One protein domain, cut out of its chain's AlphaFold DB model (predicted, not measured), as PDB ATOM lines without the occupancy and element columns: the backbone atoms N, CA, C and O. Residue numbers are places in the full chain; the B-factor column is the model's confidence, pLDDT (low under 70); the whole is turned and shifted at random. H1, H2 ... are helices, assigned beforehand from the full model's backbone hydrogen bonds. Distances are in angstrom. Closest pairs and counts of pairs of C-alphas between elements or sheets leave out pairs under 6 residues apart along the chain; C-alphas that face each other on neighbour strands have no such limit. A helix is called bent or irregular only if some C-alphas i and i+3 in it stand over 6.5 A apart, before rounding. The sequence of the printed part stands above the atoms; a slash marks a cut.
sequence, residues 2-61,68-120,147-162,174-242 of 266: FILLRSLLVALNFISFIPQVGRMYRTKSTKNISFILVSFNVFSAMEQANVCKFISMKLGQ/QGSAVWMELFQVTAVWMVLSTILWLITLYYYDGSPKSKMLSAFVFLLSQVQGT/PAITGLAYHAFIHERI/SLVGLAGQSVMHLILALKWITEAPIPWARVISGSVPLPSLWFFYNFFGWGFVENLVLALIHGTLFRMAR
ATOM      1  N   PHE A   2      72.149 -21.267  82.172       54.47
ATOM      2  CA  PHE A   2      71.945 -21.419  80.715       54.47
ATOM      3  C   PHE A   2      70.891 -20.486  80.082       54.47
ATOM      4  O   PHE A   2      71.133 -19.919  79.024       54.47
ATOM      5  N   ILE A   3      69.751 -20.248  80.744       59.19
ATOM      6  CA  ILE A   3      68.682 -19.381  80.205       59.19
ATOM      7  C   ILE A   3      69.143 -17.920  80.060       59.19
ATOM      8  O   ILE A   3      68.849 -17.287  79.053       59.19
ATOM      9  N   LEU A   4      69.909 -17.400  81.027       63.84
ATOM     10  CA  LEU A   4      70.388 -16.012  81.003       63.84
ATOM     11  C   LEU A   4      71.442 -15.791  79.915       63.84
ATOM     12  O   LEU A   4      71.374 -14.794  79.201       63.84
ATOM     13  N   LEU A   5      72.373 -16.737  79.745       69.31
ATOM     14  CA  LEU A   5      73.372 -16.679  78.675       69.31
ATOM     15  C   LEU A   5      72.708 -16.760  77.292       69.31
ATOM     16  O   LEU A   5      73.022 -15.964  76.413       69.31
ATOM     17  N   ARG A   6      71.734 -17.660  77.122       70.62
ATOM     18  CA  ARG A   6      70.937 -17.793  75.895       70.62
ATOM     19  C   ARG A   6      70.191 -16.507  75.543       70.62
ATOM     20  O   ARG A   6      70.313 -16.016  74.423       70.62
ATOM     21  N   SER A   7      69.436 -15.948  76.488       73.69
ATOM     22  CA  SER A   7      68.708 -14.691  76.284       73.69
ATOM     23  C   SER A   7      69.656 -13.532  75.975       73.69
ATOM     24  O   SER A   7      69.347 -12.713  75.112       73.69
ATOM     25  N   LEU A   8      70.830 -13.498  76.614       79.88
ATOM     26  CA  LEU A   8      71.865 -12.508  76.335       79.88
ATOM     27  C   LEU A   8      72.425 -12.650  74.914       79.88
ATOM     28  O   LEU A   8      72.549 -11.646  74.226       79.88
ATOM     29  N   LEU A   9      72.722 -13.864  74.443       75.94
ATOM     30  CA  LEU A   9      73.238 -14.093  73.086       75.94
ATOM     31  C   LEU A   9      72.224 -13.710  72.010       75.94
ATOM     32  O   LEU A   9      72.590 -13.092  71.014       75.94
ATOM     33  N   VAL A  10      70.944 -14.024  72.227       78.69
ATOM     34  CA  VAL A  10      69.861 -13.586  71.338       78.69
ATOM     35  C   VAL A  10      69.745 -12.061  71.344       78.69
ATOM     36  O   VAL A  10      69.694 -11.451  70.278       78.69
ATOM     37  N   ALA A  11      69.769 -11.425  72.520       78.38
ATOM     38  CA  ALA A  11      69.727  -9.968  72.634       78.38
ATOM     39  C   ALA A  11      70.937  -9.296  71.963       78.38
ATOM     40  O   ALA A  11      70.768  -8.322  71.235       78.38
ATOM     41  N   LEU A  12      72.145  -9.840  72.144       78.19
ATOM     42  CA  LEU A  12      73.366  -9.378  71.479       78.19
ATOM     43  C   LEU A  12      73.251  -9.471  69.955       78.19
ATOM     44  O   LEU A  12      73.695  -8.557  69.265       78.19
ATOM     45  N   ASN A  13      72.605 -10.518  69.438       77.94
ATOM     46  CA  ASN A  13      72.295 -10.671  68.016       77.94
ATOM     47  C   ASN A  13      71.376  -9.544  67.512       77.94
ATOM     48  O   ASN A  13      71.635  -8.904  66.500       77.94
ATOM     49  N   PHE A  14      70.318  -9.217  68.254       79.38
ATOM     50  CA  PHE A  14      69.465  -8.081  67.894       79.38
ATOM     51  C   PHE A  14      70.230  -6.752  67.932       79.38
ATOM     52  O   PHE A  14      70.166  -5.968  66.985       79.38
ATOM     53  N   ILE A  15      70.995  -6.509  68.996       81.88
ATOM     54  CA  ILE A  15      71.761  -5.270  69.182       81.88
ATOM     55  C   ILE A  15      72.852  -5.118  68.111       81.88
ATOM     56  O   ILE A  15      73.185  -3.991  67.742       81.88
ATOM     57  N   SER A  16      73.388  -6.215  67.574       78.88
ATOM     58  CA  SER A  16      74.437  -6.178  66.555       78.88
ATOM     59  C   SER A  16      73.903  -5.834  65.156       78.88
ATOM     60  O   SER A  16      74.552  -5.084  64.427       78.88
ATOM     61  N   PHE A  17      72.700  -6.283  64.782       80.56
ATOM     62  CA  PHE A  17      72.145  -6.035  63.439       80.56
ATOM     63  C   PHE A  17      71.191  -4.832  63.357       80.56
ATOM     64  O   PHE A  17      71.194  -4.128  62.343       80.56
ATOM     65  N   ILE A  18      70.404  -4.537  64.402       85.62
ATOM     66  CA  ILE A  18      69.402  -3.449  64.383       85.62
ATOM     67  C   ILE A  18      70.010  -2.083  64.024       85.62
ATOM     68  O   ILE A  18      69.439  -1.391  63.178       85.62
ATOM     69  N   PRO A  19      71.157  -1.658  64.592       84.44
ATOM     70  CA  PRO A  19      71.740  -0.361  64.261       84.44
ATOM     71  C   PRO A  19      72.122  -0.238  62.782       84.44
ATOM     72  O   PRO A  19      72.004   0.845  62.211       84.44
ATOM     73  N   GLN A  20      72.575  -1.334  62.167       84.25
ATOM     74  CA  GLN A  20      72.943  -1.370  60.751       84.25
ATOM     75  C   GLN A  20      71.698  -1.293  59.862       84.25
ATOM     76  O   GLN A  20      71.636  -0.459  58.958       84.25
ATOM     77  N   VAL A  21      70.672  -2.089  60.179       84.06
ATOM     78  CA  VAL A  21      69.369  -2.074  59.494       84.06
ATOM     79  C   VAL A  21      68.726  -0.689  59.571       84.06
ATOM     80  O   VAL A  21      68.322  -0.126  58.555       84.06
ATOM     81  N   GLY A  22      68.692  -0.096  60.767       84.38
ATOM     82  CA  GLY A  22      68.123   1.230  60.991       84.38
ATOM     83  C   GLY A  22      68.860   2.332  60.230       84.38
ATOM     84  O   GLY A  22      68.215   3.238  59.703       84.38
ATOM     85  N   ARG A  23      70.195   2.258  60.122       81.88
ATOM     86  CA  ARG A  23      70.971   3.209  59.312       81.88
ATOM     87  C   ARG A  23      70.657   3.076  57.830       81.88
ATOM     88  O   ARG A  23      70.305   4.085  57.232       81.88
ATOM     89  N   MET A  24      70.709   1.870  57.268       82.69
ATOM     90  CA  MET A  24      70.417   1.644  55.845       82.69
ATOM     91  C   MET A  24      69.003   2.085  55.466       82.69
ATOM     92  O   MET A  24      68.806   2.712  54.429       82.69
ATOM     93  N   TYR A  25      68.023   1.812  56.330       83.88
ATOM     94  CA  TYR A  25      66.645   2.242  56.105       83.88
ATOM     95  C   TYR A  25      66.503   3.773  56.108       83.88
ATOM     96  O   TYR A  25      65.796   4.336  55.275       83.88
ATOM     97  N   ARG A  26      67.204   4.469  57.016       84.25
ATOM     98  CA  ARG A  26      67.176   5.940  57.106       84.25
ATOM     99  C   ARG A  26      67.930   6.620  55.966       84.25
ATOM    100  O   ARG A  26      67.453   7.626  55.453       84.25
ATOM    101  N   THR A  27      69.092   6.099  55.578       81.62
ATOM    102  CA  THR A  27      69.929   6.690  54.521       81.62
ATOM    103  C   THR A  27      69.488   6.287  53.118       81.62
ATOM    104  O   THR A  27      69.910   6.930  52.160       81.62
ATOM    105  N   LYS A  28      68.661   5.237  52.984       83.75
ATOM    106  CA  LYS A  28      68.223   4.653  51.702       83.75
ATOM    107  C   LYS A  28      69.396   4.357  50.760       83.75
ATOM    108  O   LYS A  28      69.291   4.518  49.548       83.75
ATOM    109  N   SER A  29      70.537   3.971  51.327       79.06
ATOM    110  CA  SER A  29      71.781   3.769  50.592       79.06
ATOM    111  C   SER A  29      72.519   2.547  51.115       79.06
ATOM    112  O   SER A  29      72.522   2.284  52.316       79.06
ATOM    113  N   THR A  30      73.176   1.822  50.212       76.88
ATOM    114  CA  THR A  30      74.060   0.686  50.522       76.88
ATOM    115  C   THR A  30      75.512   0.994  50.165       76.88
ATOM    116  O   THR A  30      76.300   0.077  49.935       76.88
ATOM    117  N   LYS A  31      75.874   2.279  50.044       76.06
ATOM    118  CA  LYS A  31      77.255   2.680  49.759       76.06
ATOM    119  C   LYS A  31      78.182   2.136  50.853       76.06
ATOM    120  O   LYS A  31      77.869   2.252  52.037       76.06
ATOM    121  N   ASN A  32      79.307   1.556  50.433       73.12
ATOM    122  CA  ASN A  32      80.316   0.914  51.293       73.12
ATOM    123  C   ASN A  32      79.791  -0.311  52.067       73.12
ATOM    124  O   ASN A  32      80.199  -0.555  53.203       73.12
ATOM    125  N   ILE A  33      78.828  -1.032  51.477       76.94
ATOM    126  CA  ILE A  33      78.402  -2.354  51.939       76.94
ATOM    127  C   ILE A  33      78.562  -3.350  50.787       76.94
ATOM    128  O   ILE A  33      77.834  -3.294  49.789       76.94
ATOM    129  N   SER A  34      79.464  -4.316  50.945       79.56
ATOM    130  CA  SER A  34      79.613  -5.423  50.005       79.56
ATOM    131  C   SER A  34      78.404  -6.348  50.059       79.56
ATOM    132  O   SER A  34      78.140  -7.041  51.044       79.56
ATOM    133  N   PHE A  35      77.675  -6.412  48.948       82.44
ATOM    134  CA  PHE A  35      76.501  -7.273  48.843       82.44
ATOM    135  C   PHE A  35      76.860  -8.771  48.888       82.44
ATOM    136  O   PHE A  35      76.087  -9.596  49.381       82.44
ATOM    137  N   ILE A  36      78.072  -9.119  48.444       80.31
ATOM    138  CA  ILE A  36      78.623 -10.475  48.567       80.31
ATOM    139  C   ILE A  36      78.893 -10.799  50.042       80.31
ATOM    140  O   ILE A  36      78.551 -11.887  50.492       80.31
ATOM    141  N   LEU A  37      79.429  -9.848  50.816       81.19
ATOM    142  CA  LEU A  37      79.661 -10.034  52.250       81.19
ATOM    143  C   LEU A  37      78.346 -10.214  53.024       81.19
ATOM    144  O   LEU A  37      78.248 -11.073  53.898       81.19
ATOM    145  N   VAL A  38      77.304  -9.453  52.676       86.31
ATOM    146  CA  VAL A  38      75.966  -9.641  53.262       86.31
ATOM    147  C   VAL A  38      75.395 -11.019  52.905       86.31
ATOM    148  O   VAL A  38      74.818 -11.681  53.765       86.31
ATOM    149  N   SER A  39      75.605 -11.494  51.675       85.12
ATOM    150  CA  SER A  39      75.210 -12.853  51.267       85.12
ATOM    151  C   SER A  39      75.968 -13.937  52.022       85.12
ATOM    152  O   SER A  39      75.380 -14.952  52.384       85.12
ATOM    153  N   PHE A  40      77.250 -13.711  52.311       82.31
ATOM    154  CA  PHE A  40      78.053 -14.626  53.111       82.31
ATOM    155  C   PHE A  40      77.532 -14.752  54.546       82.31
ATOM    156  O   PHE A  40      77.422 -15.865  55.052       82.31
ATOM    157  N   ASN A  41      77.128 -13.639  55.170       85.69
ATOM    158  CA  ASN A  41      76.479 -13.671  56.485       85.69
ATOM    159  C   ASN A  41      75.211 -14.544  56.475       85.69
ATOM    160  O   ASN A  41      75.015 -15.337  57.390       85.69
ATOM    161  N   VAL A  42      74.370 -14.438  55.437       86.38
ATOM    162  CA  VAL A  42      73.172 -15.294  55.302       86.38
ATOM    163  C   VAL A  42      73.555 -16.760  55.131       86.38
ATOM    164  O   VAL A  42      72.976 -17.619  55.791       86.38
ATOM    165  N   PHE A  43      74.522 -17.035  54.255       83.94
ATOM    166  CA  PHE A  43      74.987 -18.385  53.969       83.94
ATOM    167  C   PHE A  43      75.521 -19.074  55.231       83.94
ATOM    168  O   PHE A  43      75.017 -20.130  55.603       83.94
ATOM    169  N   SER A  44      76.459 -18.438  55.939       83.25
ATOM    170  CA  SER A  44      77.067 -19.007  57.148       83.25
ATOM    171  C   SER A  44      76.038 -19.187  58.271       83.25
ATOM    172  O   SER A  44      76.005 -20.227  58.929       83.25
ATOM    173  N   ALA A  45      75.116 -18.233  58.446       85.56
ATOM    174  CA  ALA A  45      74.046 -18.361  59.432       85.56
ATOM    175  C   ALA A  45      73.105 -19.540  59.135       85.56
ATOM    176  O   ALA A  45      72.743 -20.287  60.045       85.56
ATOM    177  N   MET A  46      72.720 -19.715  57.865       82.75
ATOM    178  CA  MET A  46      71.873 -20.819  57.407       82.75
ATOM    179  C   MET A  46      72.568 -22.167  57.607       82.75
ATOM    180  O   MET A  46      71.976 -23.099  58.154       82.75
ATOM    181  N   GLU A  47      73.827 -22.274  57.190       78.44
ATOM    182  CA  GLU A  47      74.603 -23.498  57.332       78.44
ATOM    183  C   GLU A  47      74.740 -23.904  58.801       78.44
ATOM    184  O   GLU A  47      74.381 -25.023  59.173       78.44
ATOM    185  N   GLN A  48      75.165 -22.981  59.663       82.81
ATOM    186  CA  GLN A  48      75.326 -23.272  61.084       82.81
ATOM    187  C   GLN A  48      73.992 -23.592  61.765       82.81
ATOM    188  O   GLN A  48      73.948 -24.497  62.602       82.81
ATOM    189  N   ALA A  49      72.893 -22.933  61.383       81.00
ATOM    190  CA  ALA A  49      71.559 -23.285  61.867       81.00
ATOM    191  C   ALA A  49      71.173 -24.715  61.463       81.00
ATOM    192  O   ALA A  49      70.676 -25.480  62.293       81.00
ATOM    193  N   ASN A  50      71.452 -25.123  60.225       76.69
ATOM    194  CA  ASN A  50      71.172 -26.479  59.758       76.69
ATOM    195  C   ASN A  50      72.023 -27.531  60.476       76.69
ATOM    196  O   ASN A  50      71.476 -28.552  60.898       76.69
ATOM    197  N   VAL A  51      73.319 -27.277  60.688       75.19
ATOM    198  CA  VAL A  51      74.191 -28.192  61.442       75.19
ATOM    199  C   VAL A  51      73.716 -28.317  62.891       75.19
ATOM    200  O   VAL A  51      73.525 -29.432  63.382       75.19
ATOM    201  N   CYS A  52      73.426 -27.199  63.563       76.06
ATOM    202  CA  CYS A  52      72.928 -27.215  64.940       76.06
ATOM    203  C   CYS A  52      71.584 -27.949  65.052       76.06
ATOM    204  O   CYS A  52      71.389 -28.753  65.967       76.06
ATOM    205  N   LYS A  53      70.669 -27.734  64.099       74.31
ATOM    206  CA  LYS A  53      69.387 -28.447  64.014       74.31
ATOM    207  C   LYS A  53      69.593 -29.947  63.810       74.31
ATOM    208  O   LYS A  53      68.974 -30.743  64.515       74.31
ATOM    209  N   PHE A  54      70.463 -30.332  62.875       72.38
ATOM    210  CA  PHE A  54      70.780 -31.729  62.586       72.38
ATOM    211  C   PHE A  54      71.313 -32.439  63.830       72.38
ATOM    212  O   PHE A  54      70.776 -33.477  64.214       72.38
ATOM    213  N   ILE A  55      72.301 -31.848  64.506       70.25
ATOM    214  CA  ILE A  55      72.877 -32.412  65.731       70.25
ATOM    215  C   ILE A  55      71.807 -32.529  66.819       70.25
ATOM    216  O   ILE A  55      71.642 -33.595  67.411       70.25
ATOM    217  N   SER A  56      71.016 -31.473  67.027       71.00
ATOM    218  CA  SER A  56      69.961 -31.456  68.047       71.00
ATOM    219  C   SER A  56      68.913 -32.553  67.843       71.00
ATOM    220  O   SER A  56      68.444 -33.129  68.824       71.00
ATOM    221  N   MET A  57      68.547 -32.838  66.586       67.06
ATOM    222  CA  MET A  57      67.486 -33.785  66.225       67.06
ATOM    223  C   MET A  57      67.970 -35.232  66.045       67.06
ATOM    224  O   MET A  57      67.220 -36.154  66.358       67.06
ATOM    225  N   LYS A  58      69.178 -35.459  65.507       61.50
ATOM    226  CA  LYS A  58      69.654 -36.796  65.093       61.50
ATOM    227  C   LYS A  58      70.664 -37.431  66.050       61.50
ATOM    228  O   LYS A  58      70.662 -38.649  66.169       61.50
ATOM    229  N   LEU A  59      71.473 -36.642  66.761       56.34
ATOM    230  CA  LEU A  59      72.407 -37.146  67.786       56.34
ATOM    231  C   LEU A  59      71.767 -37.219  69.188       56.34
ATOM    232  O   LEU A  59      72.399 -37.667  70.139       56.34
ATOM    233  N   GLY A  60      70.498 -36.818  69.318       47.62
ATOM    234  CA  GLY A  60      69.696 -36.957  70.539       47.62
ATOM    235  C   GLY A  60      69.170 -38.374  70.821       47.62
ATOM    236  O   GLY A  60      68.437 -38.547  71.791       47.62
ATOM    237  N   GLN A  61      69.520 -39.378  70.008       40.28
ATOM    238  CA  GLN A  61      69.269 -40.796  70.302       40.28
ATOM    239  C   GLN A  61      70.607 -41.511  70.565       40.28
ATOM    240  O   GLN A  61      71.556 -41.296  69.812       40.28
ATOM    241  N   GLN A  68      73.603 -34.086  77.723       50.03
ATOM    242  CA  GLN A  68      73.582 -32.613  77.761       50.03
ATOM    243  C   GLN A  68      73.711 -31.965  76.370       50.03
ATOM    244  O   GLN A  68      73.346 -30.802  76.209       50.03
ATOM    245  N   GLY A  69      74.162 -32.708  75.349       58.06
ATOM    246  CA  GLY A  69      74.452 -32.149  74.023       58.06
ATOM    247  C   GLY A  69      73.244 -31.504  73.330       58.06
ATOM    248  O   GLY A  69      73.335 -30.370  72.872       58.06
ATOM    249  N   SER A  70      72.086 -32.174  73.283       64.88
ATOM    250  CA  SER A  70      70.931 -31.696  72.493       64.88
ATOM    251  C   SER A  70      70.423 -30.312  72.932       64.88
ATOM    252  O   SER A  70      70.092 -29.481  72.088       64.88
ATOM    253  N   ALA A  71      70.428 -30.016  74.237       71.12
ATOM    254  CA  ALA A  71      69.979 -28.721  74.753       71.12
ATOM    255  C   ALA A  71      70.916 -27.567  74.354       71.12
ATOM    256  O   ALA A  71      70.444 -26.481  74.018       71.12
ATOM    257  N   VAL A  72      72.229 -27.809  74.351       75.94
ATOM    258  CA  VAL A  72      73.226 -26.804  73.966       75.94
ATOM    259  C   VAL A  72      73.194 -26.546  72.462       75.94
ATOM    260  O   VAL A  72      73.153 -25.395  72.029       75.94
ATOM    261  N   TRP A  73      73.102 -27.598  71.650       77.19
ATOM    262  CA  TRP A  73      72.951 -27.453  70.199       77.19
ATOM    263  C   TRP A  73      71.633 -26.777  69.813       77.19
ATOM    264  O   TRP A  73      71.603 -26.007  68.854       77.19
ATOM    265  N   MET A  74      70.566 -26.974  70.591       79.31
ATOM    266  CA  MET A  74      69.303 -26.260  70.409       79.31
ATOM    267  C   MET A  74      69.433 -24.765  70.740       79.31
ATOM    268  O   MET A  74      68.819 -23.925  70.082       79.31
ATOM    269  N   GLU A  75      70.241 -24.407  71.740       83.19
ATOM    270  CA  GLU A  75      70.573 -23.009  72.025       83.19
ATOM    271  C   GLU A  75      71.339 -22.378  70.856       83.19
ATOM    272  O   GLU A  75      70.935 -21.322  70.364       83.19
ATOM    273  N   LEU A  76      72.397 -23.037  70.368       81.69
ATOM    274  CA  LEU A  76      73.155 -22.561  69.207       81.69
ATOM    275  C   LEU A  76      72.269 -22.471  67.958       81.69
ATOM    276  O   LEU A  76      72.367 -21.487  67.224       81.69
ATOM    277  N   PHE A  77      71.360 -23.427  67.747       83.44
ATOM    278  CA  PHE A  77      70.380 -23.387  66.661       83.44
ATOM    279  C   PHE A  77      69.522 -22.123  66.719       83.44
ATOM    280  O   PHE A  77      69.312 -21.468  65.708       83.44
ATOM    281  N   GLN A  78      69.036 -21.736  67.895       84.50
ATOM    282  CA  GLN A  78      68.207 -20.538  68.007       84.50
ATOM    283  C   GLN A  78      68.998 -19.254  67.783       84.50
ATOM    284  O   GLN A  78      68.502 -18.344  67.123       84.50
ATOM    285  N   VAL A  79      70.225 -19.175  68.304       86.25
ATOM    286  CA  VAL A  79      71.100 -18.015  68.079       86.25
ATOM    287  C   VAL A  79      71.425 -17.876  66.588       86.25
ATOM    288  O   VAL A  79      71.313 -16.783  66.038       86.25
ATOM    289  N   THR A  80      71.758 -18.979  65.918       83.56
ATOM    290  CA  THR A  80      72.041 -19.007  64.472       83.56
ATOM    291  C   THR A  80      70.789 -18.767  63.627       83.56
ATOM    292  O   THR A  80      70.867 -18.062  62.628       83.56
ATOM    293  N   ALA A  81      69.608 -19.223  64.055       85.00
ATOM    294  CA  ALA A  81      68.338 -18.926  63.391       85.00
ATOM    295  C   ALA A  81      67.963 -17.438  63.480       85.00
ATOM    296  O   ALA A  81      67.534 -16.850  62.486       85.00
ATOM    297  N   VAL A  82      68.151 -16.800  64.641       88.00
ATOM    298  CA  VAL A  82      67.948 -15.347  64.788       88.00
ATOM    299  C   VAL A  82      68.944 -14.582  63.917       88.00
ATOM    300  O   VAL A  82      68.541 -13.683  63.180       88.00
ATOM    301  N   TRP A  83      70.222 -14.973  63.942       89.62
ATOM    302  CA  TRP A  83      71.250 -14.399  63.073       89.62
ATOM    303  C   TRP A  83      70.895 -14.543  61.585       89.62
ATOM    304  O   TRP A  83      71.009 -13.575  60.830       89.62
ATOM    305  N   MET A  84      70.401 -15.710  61.168       87.19
ATOM    306  CA  MET A  84      69.951 -15.979  59.803       87.19
ATOM    307  C   MET A  84      68.829 -15.023  59.402       87.19
ATOM    308  O   MET A  84      68.956 -14.345  58.386       87.19
ATOM    309  N   VAL A  85      67.776 -14.894  60.217       88.25
ATOM    310  CA  VAL A  85      66.652 -13.983  59.940       88.25
ATOM    311  C   VAL A  85      67.131 -12.534  59.814       88.25
ATOM    312  O   VAL A  85      66.787 -11.852  58.848       88.25
ATOM    313  N   LEU A  86      67.956 -12.062  60.751       88.88
ATOM    314  CA  LEU A  86      68.491 -10.697  60.734       88.88
ATOM    315  C   LEU A  86      69.391 -10.444  59.516       88.88
ATOM    316  O   LEU A  86      69.292  -9.392  58.881       88.88
ATOM    317  N   SER A  87      70.215 -11.423  59.142       87.31
ATOM    318  CA  SER A  87      71.059 -11.354  57.945       87.31
ATOM    319  C   SER A  87      70.227 -11.374  56.665       87.31
ATOM    320  O   SER A  87      70.537 -10.637  55.733       87.31
ATOM    321  N   THR A  88      69.141 -12.151  56.609       89.69
ATOM    322  CA  THR A  88      68.215 -12.153  55.467       89.69
ATOM    323  C   THR A  88      67.507 -10.808  55.328       89.69
ATOM    324  O   THR A  88      67.409 -10.290  54.220       89.69
ATOM    325  N   ILE A  89      67.071 -10.192  56.431       90.12
ATOM    326  CA  ILE A  89      66.501  -8.835  56.409       90.12
ATOM    327  C   ILE A  89      67.530  -7.838  55.863       90.12
ATOM    328  O   ILE A  89      67.214  -7.050  54.972       90.12
ATOM    329  N   LEU A  90      68.774  -7.899  56.347       88.38
ATOM    330  CA  LEU A  90      69.861  -7.051  55.859       88.38
ATOM    331  C   LEU A  90      70.121  -7.272  54.361       88.38
ATOM    332  O   LEU A  90      70.315  -6.309  53.617       88.38
ATOM    333  N   TRP A  91      70.082  -8.524  53.907       91.38
ATOM    334  CA  TRP A  91      70.240  -8.898  52.505       91.38
ATOM    335  C   TRP A  91      69.115  -8.341  51.630       91.38
ATOM    336  O   TRP A  91      69.407  -7.757  50.591       91.38
ATOM    337  N   LEU A  92      67.855  -8.426  52.068       90.69
ATOM    338  CA  LEU A  92      66.700  -7.865  51.354       90.69
ATOM    339  C   LEU A  92      66.776  -6.338  51.242       90.69
ATOM    340  O   LEU A  92      66.551  -5.786  50.164       90.69
ATOM    341  N   ILE A  93      67.141  -5.651  52.329       88.50
ATOM    342  CA  ILE A  93      67.341  -4.193  52.317       88.50
ATOM    343  C   ILE A  93      68.491  -3.829  51.378       88.50
ATOM    344  O   ILE A  93      68.376  -2.879  50.605       88.50
ATOM    345  N   THR A  94      69.581  -4.602  51.417       87.50
ATOM    346  CA  THR A  94      70.714  -4.395  50.515       87.50
ATOM    347  C   THR A  94      70.266  -4.579  49.073       87.50
ATOM    348  O   THR A  94      70.477  -3.678  48.283       87.50
ATOM    349  N   LEU A  95      69.567  -5.670  48.739       89.62
ATOM    350  CA  LEU A  95      69.047  -5.953  47.398       89.62
ATOM    351  C   LEU A  95      68.160  -4.825  46.856       89.62
ATOM    352  O   LEU A  95      68.242  -4.503  45.666       89.62
ATOM    353  N   TYR A  96      67.308  -4.261  47.714       88.88
ATOM    354  CA  TYR A  96      66.358  -3.213  47.354       88.88
ATOM    355  C   TYR A  96      67.049  -1.882  47.037       88.88
ATOM    356  O   TYR A  96      66.722  -1.246  46.040       88.88
ATOM    357  N   TYR A  97      68.029  -1.482  47.852       85.75
ATOM    358  CA  TYR A  97      68.764  -0.222  47.692       85.75
ATOM    359  C   TYR A  97      70.103  -0.375  46.945       85.75
ATOM    360  O   TYR A  97      70.885   0.575  46.895       85.75
ATOM    361  N   TYR A  98      70.392  -1.555  46.384       84.44
ATOM    362  CA  TYR A  98      71.663  -1.841  45.722       84.44
ATOM    363  C   TYR A  98      71.797  -1.075  44.404       84.44
ATOM    364  O   TYR A  98      71.094  -1.374  43.437       84.44
ATOM    365  N   ASP A  99      72.766  -0.164  44.359       81.88
ATOM    366  CA  ASP A  99      73.099   0.675  43.194       81.88
ATOM    367  C   ASP A  99      74.416   0.248  42.506       81.88
ATOM    368  O   ASP A  99      75.059   1.002  41.784       81.88
ATOM    369  N   GLY A 100      74.893  -0.970  42.789       78.75
ATOM    370  CA  GLY A 100      76.125  -1.497  42.199       78.75
ATOM    371  C   GLY A 100      75.899  -2.279  40.901       78.75
ATOM    372  O   GLY A 100      74.815  -2.309  40.321       78.75
ATOM    373  N   SER A 101      76.944  -2.974  40.440       82.69
ATOM    374  CA  SER A 101      76.892  -3.682  39.154       82.69
ATOM    375  C   SER A 101      75.858  -4.827  39.132       82.69
ATOM    376  O   SER A 101      75.785  -5.614  40.084       82.69
ATOM    377  N   PRO A 102      75.132  -5.035  38.012       84.00
ATOM    378  CA  PRO A 102      74.224  -6.175  37.851       84.00
ATOM    379  C   PRO A 102      74.910  -7.530  38.067       84.00
ATOM    380  O   PRO A 102      74.307  -8.447  38.616       84.00
ATOM    381  N   LYS A 103      76.195  -7.644  37.699       80.94
ATOM    382  CA  LYS A 103      77.005  -8.854  37.912       80.94
ATOM    383  C   LYS A 103      77.161  -9.185  39.397       80.94
ATOM    384  O   LYS A 103      76.980 -10.334  39.783       80.94
ATOM    385  N   SER A 104      77.449  -8.188  40.237       79.25
ATOM    386  CA  SER A 104      77.555  -8.383  41.688       79.25
ATOM    387  C   SER A 104      76.192  -8.670  42.325       79.25
ATOM    388  O   SER A 104      76.101  -9.541  43.190       79.25
ATOM    389  N   LYS A 105      75.118  -8.033  41.835       83.62
ATOM    390  CA  LYS A 105      73.735  -8.344  42.235       83.62
ATOM    391  C   LYS A 105      73.364  -9.798  41.920       83.62
ATOM    392  O   LYS A 105      72.823 -10.489  42.778       83.62
ATOM    393  N   MET A 106      73.701 -10.274  40.721       83.88
ATOM    394  CA  MET A 106      73.462 -11.651  40.281       83.88
ATOM    395  C   MET A 106      74.307 -12.660  41.063       83.88
ATOM    396  O   MET A 106      73.780 -13.676  41.503       83.88
ATOM    397  N   LEU A 107      75.593 -12.373  41.290       82.38
ATOM    398  CA  LEU A 107      76.470 -13.222  42.099       82.38
ATOM    399  C   LEU A 107      75.970 -13.333  43.547       82.38
ATOM    400  O   LEU A 107      75.918 -14.427  44.097       82.38
ATOM    401  N   SER A 108      75.548 -12.218  44.144       84.19
ATOM    402  CA  SER A 108      74.922 -12.181  45.470       84.19
ATOM    403  C   SER A 108      73.648 -13.034  45.524       84.19
ATOM    404  O   SER A 108      73.503 -13.885  46.401       84.19
ATOM    405  N   ALA A 109      72.756 -12.885  44.538       85.44
ATOM    406  CA  ALA A 109      71.558 -13.713  44.420       85.44
ATOM    407  C   ALA A 109      71.889 -15.203  44.250       85.44
ATOM    408  O   ALA A 109      71.231 -16.043  44.856       85.44
ATOM    409  N   PHE A 110      72.930 -15.538  43.488       83.12
ATOM    410  CA  PHE A 110      73.403 -16.910  43.336       83.12
ATOM    411  C   PHE A 110      73.913 -17.494  44.661       83.12
ATOM    412  O   PHE A 110      73.489 -18.582  45.040       83.12
ATOM    413  N   VAL A 111      74.746 -16.760  45.411       79.50
ATOM    414  CA  VAL A 111      75.215 -17.178  46.749       79.50
ATOM    415  C   VAL A 111      74.036 -17.359  47.712       79.50
ATOM    416  O   VAL A 111      73.976 -18.352  48.437       79.50
ATOM    417  N   PHE A 112      73.056 -16.451  47.685       81.81
ATOM    418  CA  PHE A 112      71.831 -16.590  48.471       81.81
ATOM    419  C   PHE A 112      71.042 -17.845  48.076       81.81
ATOM    420  O   PHE A 112      70.673 -18.626  48.947       81.81
ATOM    421  N   LEU A 113      70.817 -18.099  46.786       79.12
ATOM    422  CA  LEU A 113      70.110 -19.301  46.327       79.12
ATOM    423  C   LEU A 113      70.844 -20.585  46.727       79.12
ATOM    424  O   LEU A 113      70.202 -21.516  47.207       79.12
ATOM    425  N   LEU A 114      72.176 -20.616  46.615       74.75
ATOM    426  CA  LEU A 114      72.986 -21.736  47.100       74.75
ATOM    427  C   LEU A 114      72.762 -22.000  48.595       74.75
ATOM    428  O   LEU A 114      72.609 -23.158  48.977       74.75
ATOM    429  N   SER A 115      72.647 -20.954  49.425       73.25
ATOM    430  CA  SER A 115      72.315 -21.126  50.852       73.25
ATOM    431  C   SER A 115      70.946 -21.787  51.068       73.25
ATOM    432  O   SER A 115      70.766 -22.581  51.987       73.25
ATOM    433  N   GLN A 116      69.966 -21.521  50.198       71.06
ATOM    434  CA  GLN A 116      68.629 -22.118  50.306       71.06
ATOM    435  C   GLN A 116      68.610 -23.582  49.851       71.06
ATOM    436  O   GLN A 116      67.867 -24.395  50.405       71.06
ATOM    437  N   VAL A 117      69.450 -23.955  48.882       64.38
ATOM    438  CA  VAL A 117      69.610 -25.359  48.461       64.38
ATOM    439  C   VAL A 117      70.096 -26.230  49.627       64.38
ATOM    440  O   VAL A 117      69.669 -27.373  49.750       64.38
ATOM    441  N   GLN A 118      70.897 -25.677  50.542       55.75
ATOM    442  CA  GLN A 118      71.322 -26.376  51.760       55.75
ATOM    443  C   GLN A 118      70.183 -26.586  52.777       55.75
ATOM    444  O   GLN A 118      70.192 -27.576  53.505       55.75
ATOM    445  N   GLY A 119      69.216 -25.659  52.846       51.41
ATOM    446  CA  GLY A 119      68.116 -25.671  53.824       51.41
ATOM    447  C   GLY A 119      66.805 -26.310  53.342       51.41
ATOM    448  O   GLY A 119      65.905 -26.562  54.147       51.41
ATOM    449  N   THR A 120      66.665 -26.572  52.041       46.38
ATOM    450  CA  THR A 120      65.455 -27.160  51.447       46.38
ATOM    451  C   THR A 120      65.390 -28.679  51.638       46.38
ATOM    452  O   THR A 120      66.407 -29.342  51.852       46.38
ATOM    453  N   PRO A 147      85.219 -23.411  52.295       69.81
ATOM    454  CA  PRO A 147      86.453 -22.733  51.905       69.81
ATOM    455  C   PRO A 147      86.275 -21.811  50.693       69.81
ATOM    456  O   PRO A 147      86.801 -20.698  50.707       69.81
ATOM    457  N   ALA A 148      85.528 -22.223  49.661       69.25
ATOM    458  CA  ALA A 148      85.321 -21.400  48.468       69.25
ATOM    459  C   ALA A 148      84.523 -20.126  48.779       69.25
ATOM    460  O   ALA A 148      84.898 -19.031  48.364       69.25
ATOM    461  N   ILE A 149      83.448 -20.256  49.552       70.94
ATOM    462  CA  ILE A 149      82.580 -19.155  49.956       70.94
ATOM    463  C   ILE A 149      83.306 -18.234  50.954       70.94
ATOM    464  O   ILE A 149      83.240 -17.015  50.806       70.94
ATOM    465  N   THR A 150      84.089 -18.782  51.890       73.06
ATOM    466  CA  THR A 150      84.960 -17.995  52.786       73.06
ATOM    467  C   THR A 150      86.024 -17.229  51.993       73.06
ATOM    468  O   THR A 150      86.250 -16.042  52.233       73.06
ATOM    469  N   GLY A 151      86.642 -17.869  50.995       76.56
ATOM    470  CA  GLY A 151      87.590 -17.228  50.082       76.56
ATOM    471  C   GLY A 151      86.949 -16.104  49.264       76.56
ATOM    472  O   GLY A 151      87.525 -15.024  49.145       76.56
ATOM    473  N   LEU A 152      85.725 -16.311  48.767       75.44
ATOM    474  CA  LEU A 152      84.942 -15.286  48.071       75.44
ATOM    475  C   LEU A 152      84.584 -14.112  48.986       75.44
ATOM    476  O   LEU A 152      84.662 -12.964  48.549       75.44
ATOM    477  N   ALA A 153      84.233 -14.368  50.247       71.62
ATOM    478  CA  ALA A 153      83.955 -13.324  51.229       71.62
ATOM    479  C   ALA A 153      85.203 -12.484  51.525       71.62
ATOM    480  O   ALA A 153      85.141 -11.252  51.520       71.62
ATOM    481  N   TYR A 154      86.352 -13.136  51.704       75.75
ATOM    482  CA  TYR A 154      87.632 -12.459  51.898       75.75
ATOM    483  C   TYR A 154      88.059 -11.659  50.658       75.75
ATOM    484  O   TYR A 154      88.484 -10.510  50.771       75.75
ATOM    485  N   HIS A 155      87.877 -12.219  49.461       75.00
ATOM    486  CA  HIS A 155      88.132 -11.516  48.205       75.00
ATOM    487  C   HIS A 155      87.216 -10.295  48.040       75.00
ATOM    488  O   HIS A 155      87.682  -9.212  47.689       75.00
ATOM    489  N   ALA A 156      85.921 -10.436  48.334       71.25
ATOM    490  CA  ALA A 156      84.970  -9.329  48.292       71.25
ATOM    491  C   ALA A 156      85.348  -8.221  49.284       71.25
ATOM    492  O   ALA A 156      85.264  -7.044  48.942       71.25
ATOM    493  N   PHE A 157      85.819  -8.593  50.474       71.44
ATOM    494  CA  PHE A 157      86.334  -7.656  51.465       71.44
ATOM    495  C   PHE A 157      87.577  -6.896  50.973       71.44
ATOM    496  O   PHE A 157      87.644  -5.676  51.104       71.44
ATOM    497  N   ILE A 158      88.552  -7.587  50.371       71.38
ATOM    498  CA  ILE A 158      89.735  -6.940  49.779       71.38
ATOM    499  C   ILE A 158      89.322  -5.982  48.660       71.38
ATOM    500  O   ILE A 158      89.793  -4.848  48.617       71.38
ATOM    501  N   HIS A 159      88.425  -6.409  47.775       64.50
ATOM    502  CA  HIS A 159      87.950  -5.577  46.674       64.50
ATOM    503  C   HIS A 159      87.241  -4.308  47.176       64.50
ATOM    504  O   HIS A 159      87.419  -3.233  46.608       64.50
ATOM    505  N   GLU A 160      86.477  -4.406  48.265       63.84
ATOM    506  CA  GLU A 160      85.838  -3.257  48.914       63.84
ATOM    507  C   GLU A 160      86.857  -2.290  49.543       63.84
ATOM    508  O   GLU A 160      86.615  -1.088  49.566       63.84
ATOM    509  N   ARG A 161      88.031  -2.777  49.972       61.12
ATOM    510  CA  ARG A 161      89.127  -1.929  50.473       61.12
ATOM    511  C   ARG A 161      89.944  -1.225  49.391       61.12
ATOM    512  O   ARG A 161      90.566  -0.208  49.687       61.12
ATOM    513  N   ILE A 162      90.039  -1.800  48.194       49.69
ATOM    514  CA  ILE A 162      90.901  -1.278  47.117       49.69
ATOM    515  C   ILE A 162      90.217  -0.128  46.363       49.69
ATOM    516  O   ILE A 162      90.894   0.704  45.761       49.69
ATOM    517  N   SER A 174      77.223   1.212  60.715       83.69
ATOM    518  CA  SER A 174      77.017   1.459  62.135       83.69
ATOM    519  C   SER A 174      78.213   0.956  62.932       83.69
ATOM    520  O   SER A 174      78.447  -0.247  62.997       83.69
ATOM    521  N   LEU A 175      78.931   1.855  63.612       83.94
ATOM    522  CA  LEU A 175      80.034   1.470  64.505       83.94
ATOM    523  C   LEU A 175      79.578   0.512  65.612       83.94
ATOM    524  O   LEU A 175      80.273  -0.450  65.917       83.94
ATOM    525  N   VAL A 176      78.396   0.761  66.185       86.00
ATOM    526  CA  VAL A 176      77.813  -0.106  67.222       86.00
ATOM    527  C   VAL A 176      77.448  -1.464  66.632       86.00
ATOM    528  O   VAL A 176      77.733  -2.487  67.246       86.00
ATOM    529  N   GLY A 177      76.873  -1.472  65.423       84.75
ATOM    530  CA  GLY A 177      76.516  -2.710  64.736       84.75
ATOM    531  C   GLY A 177      77.745  -3.561  64.418       84.75
ATOM    532  O   GLY A 177      77.805  -4.717  64.812       84.75
ATOM    533  N   LEU A 178      78.779  -2.960  63.821       86.19
ATOM    534  CA  LEU A 178      80.036  -3.638  63.488       86.19
ATOM    535  C   LEU A 178      80.768  -4.173  64.726       86.19
ATOM    536  O   LEU A 178      81.246  -5.306  64.715       86.19
ATOM    537  N   ALA A 179      80.837  -3.388  65.805       88.06
ATOM    538  CA  ALA A 179      81.432  -3.842  67.060       88.06
ATOM    539  C   ALA A 179      80.635  -5.009  67.663       88.06
ATOM    540  O   ALA A 179      81.217  -6.030  68.028       88.06
ATOM    541  N   GLY A 180      79.305  -4.886  67.706       87.44
ATOM    542  CA  GLY A 180      78.415  -5.940  68.186       87.44
ATOM    543  C   GLY A 180      78.539  -7.220  67.364       87.44
ATOM    544  O   GLY A 180      78.655  -8.301  67.933       87.44
ATOM    545  N   GLN A 181      78.580  -7.109  66.033       88.56
ATOM    546  CA  GLN A 181      78.750  -8.245  65.129       88.56
ATOM    547  C   GLN A 181      80.115  -8.899  65.347       88.56
ATOM    548  O   GLN A 181      80.181 -10.118  65.467       88.56
ATOM    549  N   SER A 182      81.199  -8.129  65.462       90.50
ATOM    550  CA  SER A 182      82.537  -8.681  65.712       90.50
ATOM    551  C   SER A 182      82.590  -9.494  67.013       90.50
ATOM    552  O   SER A 182      83.032 -10.643  67.003       90.50
ATOM    553  N   VAL A 183      82.058  -8.945  68.111       91.00
ATOM    554  CA  VAL A 183      82.005  -9.631  69.413       91.00
ATOM    555  C   VAL A 183      81.114 -10.872  69.359       91.00
ATOM    556  O   VAL A 183      81.508 -11.928  69.847       91.00
ATOM    557  N   MET A 184      79.935 -10.777  68.743       90.06
ATOM    558  CA  MET A 184      79.004 -11.897  68.609       90.06
ATOM    559  C   MET A 184      79.640 -13.076  67.865       90.06
ATOM    560  O   MET A 184      79.598 -14.200  68.364       90.06
ATOM    561  N   HIS A 185      80.256 -12.828  66.706       90.44
ATOM    562  CA  HIS A 185      80.901 -13.891  65.935       90.44
ATOM    563  C   HIS A 185      82.120 -14.454  66.675       90.44
ATOM    564  O   HIS A 185      82.333 -15.660  66.657       90.44
ATOM    565  N   LEU A 186      82.875 -13.637  67.418       91.81
ATOM    566  CA  LEU A 186      83.958 -14.151  68.259       91.81
ATOM    567  C   LEU A 186      83.434 -15.113  69.341       91.81
ATOM    568  O   LEU A 186      84.017 -16.174  69.555       91.81
ATOM    569  N   ILE A 187      82.314 -14.780  69.989       90.25
ATOM    570  CA  ILE A 187      81.675 -15.665  70.973       90.25
ATOM    571  C   ILE A 187      81.196 -16.962  70.309       90.25
ATOM    572  O   ILE A 187      81.410 -18.040  70.862       90.25
ATOM    573  N   LEU A 188      80.578 -16.882  69.126       88.50
ATOM    574  CA  LEU A 188      80.138 -18.063  68.377       88.50
ATOM    575  C   LEU A 188      81.313 -18.954  67.961       88.50
ATOM    576  O   LEU A 188      81.222 -20.170  68.108       88.50
ATOM    577  N   ALA A 189      82.429 -18.367  67.522       89.69
ATOM    578  CA  ALA A 189      83.646 -19.105  67.197       89.69
ATOM    579  C   ALA A 189      84.129 -19.917  68.409       89.69
ATOM    580  O   ALA A 189      84.368 -21.121  68.306       89.69
ATOM    581  N   LEU A 190      84.206 -19.283  69.582       89.06
ATOM    582  CA  LEU A 190      84.604 -19.959  70.817       89.06
ATOM    583  C   LEU A 190      83.608 -21.054  71.218       89.06
ATOM    584  O   LEU A 190      84.041 -22.147  71.578       89.06
ATOM    585  N   LYS A 191      82.297 -20.809  71.086       86.06
ATOM    586  CA  LYS A 191      81.266 -21.824  71.354       86.06
ATOM    587  C   LYS A 191      81.414 -23.058  70.467       86.06
ATOM    588  O   LYS A 191      81.261 -24.168  70.960       86.06
ATOM    589  N   TRP A 192      81.748 -22.896  69.188       83.69
ATOM    590  CA  TRP A 192      82.002 -24.040  68.310       83.69
ATOM    591  C   TRP A 192      83.174 -24.898  68.794       83.69
ATOM    592  O   TRP A 192      83.080 -26.118  68.749       83.69
ATOM    593  N   ILE A 193      84.244 -24.295  69.317       82.50
ATOM    594  CA  ILE A 193      85.383 -25.046  69.875       82.50
ATOM    595  C   ILE A 193      85.001 -25.788  71.162       82.50
ATOM    596  O   ILE A 193      85.437 -26.924  71.362       82.50
ATOM    597  N   THR A 194      84.232 -25.147  72.046       79.69
ATOM    598  CA  THR A 194      83.918 -25.701  73.372       79.69
ATOM    599  C   THR A 194      82.808 -26.744  73.340       79.69
ATOM    600  O   THR A 194      82.854 -27.682  74.128       79.69
ATOM    601  N   GLU A 195      81.825 -26.589  72.451       76.50
ATOM    602  CA  GLU A 195      80.641 -27.457  72.387       76.50
ATOM    603  C   GLU A 195      80.761 -28.569  71.341       76.50
ATOM    604  O   GLU A 195      80.048 -29.574  71.419       76.50
ATOM    605  N   ALA A 196      81.657 -28.424  70.355       72.62
ATOM    606  CA  ALA A 196      81.913 -29.501  69.409       72.62
ATOM    607  C   ALA A 196      82.414 -30.747  70.158       72.62
ATOM    608  O   ALA A 196      83.303 -30.635  71.007       72.62
ATOM    609  N   PRO A 197      81.914 -31.953  69.822       68.44
ATOM    610  CA  PRO A 197      82.334 -33.214  70.427       68.44
ATOM    611  C   PRO A 197      83.719 -33.643  69.908       68.44
ATOM    612  O   PRO A 197      83.923 -34.779  69.477       68.44
ATOM    613  N   ILE A 198      84.681 -32.721  69.903       68.44
ATOM    614  CA  ILE A 198      86.064 -32.974  69.531       68.44
ATOM    615  C   ILE A 198      86.711 -33.688  70.718       68.44
ATOM    616  O   ILE A 198      86.687 -33.171  71.839       68.44
ATOM    617  N   PRO A 199      87.312 -34.873  70.520       72.62
ATOM    618  CA  PRO A 199      87.937 -35.623  71.602       72.62
ATOM    619  C   PRO A 199      89.298 -35.008  71.971       72.62
ATOM    620  O   PRO A 199      90.334 -35.647  71.798       72.62
ATOM    621  N   TRP A 200      89.313 -33.766  72.475       75.00
ATOM    622  CA  TRP A 200      90.511 -32.948  72.716       75.00
ATOM    623  C   TRP A 200      91.605 -33.681  73.492       75.00
ATOM    624  O   TRP A 200      92.764 -33.633  73.100       75.00
ATOM    625  N   ALA A 201      91.242 -34.444  74.526       78.94
ATOM    626  CA  ALA A 201      92.195 -35.248  75.294       78.94
ATOM    627  C   ALA A 201      92.936 -36.284  74.430       78.94
ATOM    628  O   ALA A 201      94.133 -36.502  74.605       78.94
ATOM    629  N   ARG A 202      92.236 -36.898  73.467       76.81
ATOM    630  CA  ARG A 202      92.825 -37.844  72.515       76.81
ATOM    631  C   ARG A 202      93.621 -37.138  71.419       76.81
ATOM    632  O   ARG A 202      94.618 -37.683  70.957       76.81
ATOM    633  N   VAL A 203      93.180 -35.948  71.002       78.75
ATOM    634  CA  VAL A 203      93.906 -35.115  70.031       78.75
ATOM    635  C   VAL A 203      95.261 -34.701  70.604       78.75
ATOM    636  O   VAL A 203      96.283 -34.920  69.964       78.75
ATOM    637  N   ILE A 204      95.273 -34.175  71.831       82.81
ATOM    638  CA  ILE A 204      96.487 -33.714  72.522       82.81
ATOM    639  C   ILE A 204      97.449 -34.880  72.780       82.81
ATOM    640  O   ILE A 204      98.657 -34.713  72.658       82.81
ATOM    641  N   SER A 205      96.929 -36.073  73.082       84.69
ATOM    642  CA  SER A 205      97.754 -37.272  73.272       84.69
ATOM    643  C   SER A 205      98.212 -37.944  71.972       84.69
ATOM    644  O   SER A 205      98.891 -38.967  72.033       84.69
ATOM    645  N   GLY A 206      97.834 -37.421  70.799       81.56
ATOM    646  CA  GLY A 206      98.192 -38.000  69.497       81.56
ATOM    647  C   GLY A 206      97.510 -39.341  69.188       81.56
ATOM    648  O   GLY A 206      97.932 -40.057  68.287       81.56
ATOM    649  N   SER A 207      96.450 -39.697  69.920       83.44
ATOM    650  CA  SER A 207      95.781 -41.011  69.855       83.44
ATOM    651  C   SER A 207      94.559 -41.058  68.926       83.44
ATOM    652  O   SER A 207      93.796 -42.034  68.925       83.44
ATOM    653  N   VAL A 208      94.326 -39.997  68.147       77.81
ATOM    654  CA  VAL A 208      93.268 -39.948  67.128       77.81
ATOM    655  C   VAL A 208      93.897 -40.125  65.746       77.81
ATOM    656  O   VAL A 208      94.774 -39.340  65.384       77.81
ATOM    657  N   PRO A 209      93.441 -41.104  64.945       83.50
ATOM    658  CA  PRO A 209      93.883 -41.243  63.564       83.50
ATOM    659  C   PRO A 209      93.650 -39.958  62.763       83.50
ATOM    660  O   PRO A 209      92.594 -39.329  62.869       83.50
ATOM    661  N   LEU A 210      94.609 -39.611  61.904       78.00
ATOM    662  CA  LEU A 210      94.549 -38.434  61.031       78.00
ATOM    663  C   LEU A 210      93.240 -38.332  60.219       78.00
ATOM    664  O   LEU A 210      92.663 -37.248  60.185       78.00
ATOM    665  N   PRO A 211      92.697 -39.425  59.637       74.44
ATOM    666  CA  PRO A 211      91.417 -39.376  58.927       74.44
ATOM    667  C   PRO A 211      90.228 -38.995  59.819       74.44
ATOM    668  O   PRO A 211      89.329 -38.279  59.386       74.44
ATOM    669  N   SER A 212      90.224 -39.435  61.080       69.25
ATOM    670  CA  SER A 212      89.180 -39.069  62.039       69.25
ATOM    671  C   SER A 212      89.304 -37.605  62.454       69.25
ATOM    672  O   SER A 212      88.296 -36.907  62.491       69.25
ATOM    673  N   LEU A 213      90.525 -37.112  62.703       73.25
ATOM    674  CA  LEU A 213      90.775 -35.684  62.952       73.25
ATOM    675  C   LEU A 213      90.329 -34.820  61.773       73.25
ATOM    676  O   LEU A 213      89.649 -33.819  61.971       73.25
ATOM    677  N   TRP A 214      90.667 -35.238  60.554       72.94
ATOM    678  CA  TRP A 214      90.248 -34.579  59.323       72.94
ATOM    679  C   TRP A 214      88.724 -34.522  59.203       72.94
ATOM    680  O   TRP A 214      88.165 -33.471  58.893       72.94
ATOM    681  N   PHE A 215      88.035 -35.626  59.496       71.31
ATOM    682  CA  PHE A 215      86.578 -35.674  59.501       71.31
ATOM    683  C   PHE A 215      85.972 -34.721  60.545       71.31
ATOM    684  O   PHE A 215      85.100 -33.927  60.201       71.31
ATOM    685  N   PHE A 216      86.464 -34.737  61.790       70.56
ATOM    686  CA  PHE A 216      85.993 -33.836  62.850       70.56
ATOM    687  C   PHE A 216      86.242 -32.362  62.521       70.56
ATOM    688  O   PHE A 216      85.350 -31.537  62.717       70.56
ATOM    689  N   TYR A 217      87.429 -32.034  62.004       74.44
ATOM    690  CA  TYR A 217      87.769 -30.677  61.586       74.44
ATOM    691  C   TYR A 217      86.826 -30.187  60.495       74.44
ATOM    692  O   TYR A 217      86.305 -29.082  60.595       74.44
ATOM    693  N   ASN A 218      86.559 -31.010  59.481       72.12
ATOM    694  CA  ASN A 218      85.624 -30.606  58.447       72.12
ATOM    695  C   ASN A 218      84.220 -30.463  59.033       72.12
ATOM    696  O   ASN A 218      83.618 -29.420  58.880       72.12
ATOM    697  N   PHE A 219      83.726 -31.414  59.815       69.19
ATOM    698  CA  PHE A 219      82.347 -31.348  60.297       69.19
ATOM    699  C   PHE A 219      82.062 -30.207  61.298       69.19
ATOM    700  O   PHE A 219      80.986 -29.618  61.256       69.19
ATOM    701  N   PHE A 220      82.997 -29.888  62.202       73.75
ATOM    702  CA  PHE A 220      82.782 -28.907  63.282       73.75
ATOM    703  C   PHE A 220      83.692 -27.673  63.198       73.75
ATOM    704  O   PHE A 220      83.335 -26.602  63.686       73.75
ATOM    705  N   GLY A 221      84.876 -27.805  62.600       77.44
ATOM    706  CA  GLY A 221      85.894 -26.752  62.564       77.44
ATOM    707  C   GLY A 221      85.511 -25.564  61.685       77.44
ATOM    708  O   GLY A 221      85.883 -24.436  62.004       77.44
ATOM    709  N   TRP A 222      84.714 -25.770  60.634       79.25
ATOM    710  CA  TRP A 222      84.268 -24.669  59.772       79.25
ATOM    711  C   TRP A 222      83.357 -23.671  60.484       79.25
ATOM    712  O   TRP A 222      83.512 -22.470  60.275       79.25
ATOM    713  N   GLY A 223      82.517 -24.128  61.419       80.75
ATOM    714  CA  GLY A 223      81.742 -23.226  62.275       80.75
ATOM    715  C   GLY A 223      82.639 -22.269  63.068       80.75
ATOM    716  O   GLY A 223      82.334 -21.084  63.186       80.75
ATOM    717  N   PHE A 224      83.800 -22.732  63.544       86.69
ATOM    718  CA  PHE A 224      84.804 -21.859  64.157       86.69
ATOM    719  C   PHE A 224      85.449 -20.910  63.135       86.69
ATOM    720  O   PHE A 224      85.491 -19.701  63.375       86.69
ATOM    721  N   VAL A 225      85.940 -21.439  62.009       85.94
ATOM    722  CA  VAL A 225      86.679 -20.664  60.995       85.94
ATOM    723  C   VAL A 225      85.827 -19.530  60.428       85.94
ATOM    724  O   VAL A 225      86.283 -18.388  60.389       85.94
ATOM    725  N   GLU A 226      84.586 -19.806  60.037       85.12
ATOM    726  CA  GLU A 226      83.688 -18.808  59.450       85.12
ATOM    727  C   GLU A 226      83.363 -17.687  60.433       85.12
ATOM    728  O   GLU A 226      83.483 -16.508  60.098       85.12
ATOM    729  N   ASN A 227      83.016 -18.041  61.672       89.56
ATOM    730  CA  ASN A 227      82.749 -17.058  62.715       89.56
ATOM    731  C   ASN A 227      83.996 -16.225  63.038       89.56
ATOM    732  O   ASN A 227      83.895 -15.013  63.222       89.56
ATOM    733  N   LEU A 228      85.188 -16.828  63.062       90.69
ATOM    734  CA  LEU A 228      86.427 -16.081  63.269       90.69
ATOM    735  C   LEU A 228      86.694 -15.107  62.113       90.69
ATOM    736  O   LEU A 228      87.009 -13.941  62.351       90.69
ATOM    737  N   VAL A 229      86.525 -15.551  60.865       89.12
ATOM    738  CA  VAL A 229      86.672 -14.698  59.678       89.12
ATOM    739  C   VAL A 229      85.674 -13.540  59.720       89.12
ATOM    740  O   VAL A 229      86.070 -12.389  59.539       89.12
ATOM    741  N   LEU A 230      84.405 -13.802  60.038       88.12
ATOM    742  CA  LEU A 230      83.386 -12.764  60.202       88.12
ATOM    743  C   LEU A 230      83.723 -11.802  61.345       88.12
ATOM    744  O   LEU A 230      83.551 -10.591  61.196       88.12
ATOM    745  N   ALA A 231      84.244 -12.296  62.468       91.31
ATOM    746  CA  ALA A 231      84.678 -11.452  63.576       91.31
ATOM    747  C   ALA A 231      85.799 -10.491  63.150       91.31
ATOM    748  O   ALA A 231      85.746  -9.299  63.475       91.31
ATOM    749  N   LEU A 232      86.773 -10.984  62.377       90.56
ATOM    750  CA  LEU A 232      87.885 -10.198  61.837       90.56
ATOM    751  C   LEU A 232      87.426  -9.190  60.778       90.56
ATOM    752  O   LEU A 232      87.848  -8.031  60.815       90.56
ATOM    753  N   ILE A 233      86.536  -9.582  59.864       86.88
ATOM    754  CA  ILE A 233      85.976  -8.674  58.854       86.88
ATOM    755  C   ILE A 233      85.216  -7.533  59.542       86.88
ATOM    756  O   ILE A 233      85.553  -6.367  59.339       86.88
ATOM    757  N   HIS A 234      84.263  -7.829  60.428       87.50
ATOM    758  CA  HIS A 234      83.501  -6.782  61.121       87.50
ATOM    759  C   HIS A 234      84.394  -5.919  62.030       87.50
ATOM    760  O   HIS A 234      84.239  -4.698  62.074       87.50
ATOM    761  N   GLY A 235      85.377  -6.519  62.710       87.38
ATOM    762  CA  GLY A 235      86.326  -5.795  63.560       87.38
ATOM    763  C   GLY A 235      87.244  -4.861  62.767       87.38
ATOM    764  O   GLY A 235      87.559  -3.754  63.210       87.38
ATOM    765  N   THR A 236      87.647  -5.260  61.562       86.00
ATOM    766  CA  THR A 236      88.438  -4.398  60.681       86.00
ATOM    767  C   THR A 236      87.602  -3.290  60.047       86.00
ATOM    768  O   THR A 236      88.047  -2.142  60.075       86.00
ATOM    769  N   LEU A 237      86.379  -3.579  59.584       83.88
ATOM    770  CA  LEU A 237      85.422  -2.557  59.136       83.88
ATOM    771  C   LEU A 237      85.151  -1.527  60.239       83.88
ATOM    772  O   LEU A 237      85.137  -0.327  59.972       83.88
ATOM    773  N   PHE A 238      85.016  -1.968  61.494       86.88
ATOM    774  CA  PHE A 238      84.857  -1.073  62.641       86.88
ATOM    775  C   PHE A 238      86.048  -0.118  62.793       86.88
ATOM    776  O   PHE A 238      85.858   1.087  62.964       86.88
ATOM    777  N   ARG A 239      87.283  -0.633  62.709       85.81
ATOM    778  CA  ARG A 239      88.498   0.194  62.805       85.81
ATOM    779  C   ARG A 239      88.577   1.220  61.677       85.81
ATOM    780  O   ARG A 239      88.954   2.358  61.943       85.81
ATOM    781  N   MET A 240      88.213   0.830  60.457       82.06
ATOM    782  CA  MET A 240      88.224   1.716  59.287       82.06
ATOM    783  C   MET A 240      87.162   2.809  59.410       82.06
ATOM    784  O   MET A 240      87.510   3.986  59.411       82.06
ATOM    785  N   ALA A 241      85.905   2.440  59.672       81.00
ATOM    786  CA  ALA A 241      84.817   3.400  59.855       81.00
ATOM    787  C   ALA A 241      85.069   4.364  61.033       81.00
ATOM    788  O   ALA A 241      84.654   5.524  61.000       81.00
ATOM    789  N   ARG A 242      85.762   3.912  62.089       83.94
ATOM    790  CA  ARG A 242      86.171   4.777  63.207       83.94
ATOM    791  C   ARG A 242      87.264   5.761  62.792       83.94
ATOM    792  O   ARG A 242      87.192   6.921  63.186       83.94
TER     793      ARG A 242
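Overview. This is residues 2 to 61, 68 to 120, 147 to 162 and 174 to 242 of the 266 residues of an uncharacterized protein of Penicillium brasilianum (UniProt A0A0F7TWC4). Two close helix pairs, H2 with H3 and H6 with H8b, run along the length of a bundle; H1 packs on H3 and H6, H4 and H5 pack on H2, and H7 with arm H8a lies at one end. The 198 printed residues have eight named helices, H1 to H8 in order, and no named strand: all helix. The whole is compact, with a radius of gyration of the C-alphas of 17.4 A and spans of 53 by 36 by 35 A.

Arrangement. Start at H1, residues 2 to 27, assigned as one helix by its hydrogen bonds but bent: C-alphas 16 and 19 are 6.8 A apart, between arms H1a, residues 2 to 16, and H1b, residues 19 to 27. H2, residues 35 to 58, touches H3, residues 69 to 97, opposite ways at a shallow tilt of 24 degrees; their closest C-alphas, Ser 56 and Ser 70, are 4.6 A apart. H1a touches residues 75 to 86 of H3 alone, closest at C-alphas Val 10 and Val 79, 5.6 A. H4, residues 102 to 119, touches H2, closest at C-alphas Ser 115 and Phe 43, 4.9 A. H5, residues 147 to 162, touches residues 36 to 40 of H2 alone, closest at C-alphas Ala 153 and Leu 37, 5.5 A. H6, residues 175 to 195, touches H1a, closest at C-alphas Gly 180 and Ser 16, 4.3 A. H7, residues 200 to 204, touches no helix. H8, residues 210 to 242, was likewise assigned as one helix but is bent, with C-alphas 219 and 222 7.0 A apart; its arm H8a, residues 210 to 219, touches no helix. Arm H8b, residues 222 to 242, touches H6, opposite ways, closest at C-alphas Ala 231 and Ser 182, 4.1 A. H1a, H2, H3, H5, H6 and H8b form the bundle, a group of helices set together. Every O i to N i+4 pair is within hydrogen-bond range except in H4, 13 of 14.

Along the chain. Find C-alpha 2 at (71.945, -21.419, 80.715), where H1a begins; H2 spans 34.4 A, H3 41.8 A and H6 30.0 A. H8b runs 29.7 A to C-alpha 242 at (86.171, 4.777, 63.207).

Size, cuts and confidence. The C-alphas farthest apart, Arg 26 and Ser 207, are 56.4 A apart. Look for three cuts: C-alphas 61 and 68 are 11.9 A apart, 120 and 147 21.5 A, 162 and 174 20.6 A. Of the links printed whole, none is long. Mean pLDDT of the printed part is 78.9; 26 residues are under 70, among them 2 to 5 and 57 to 61.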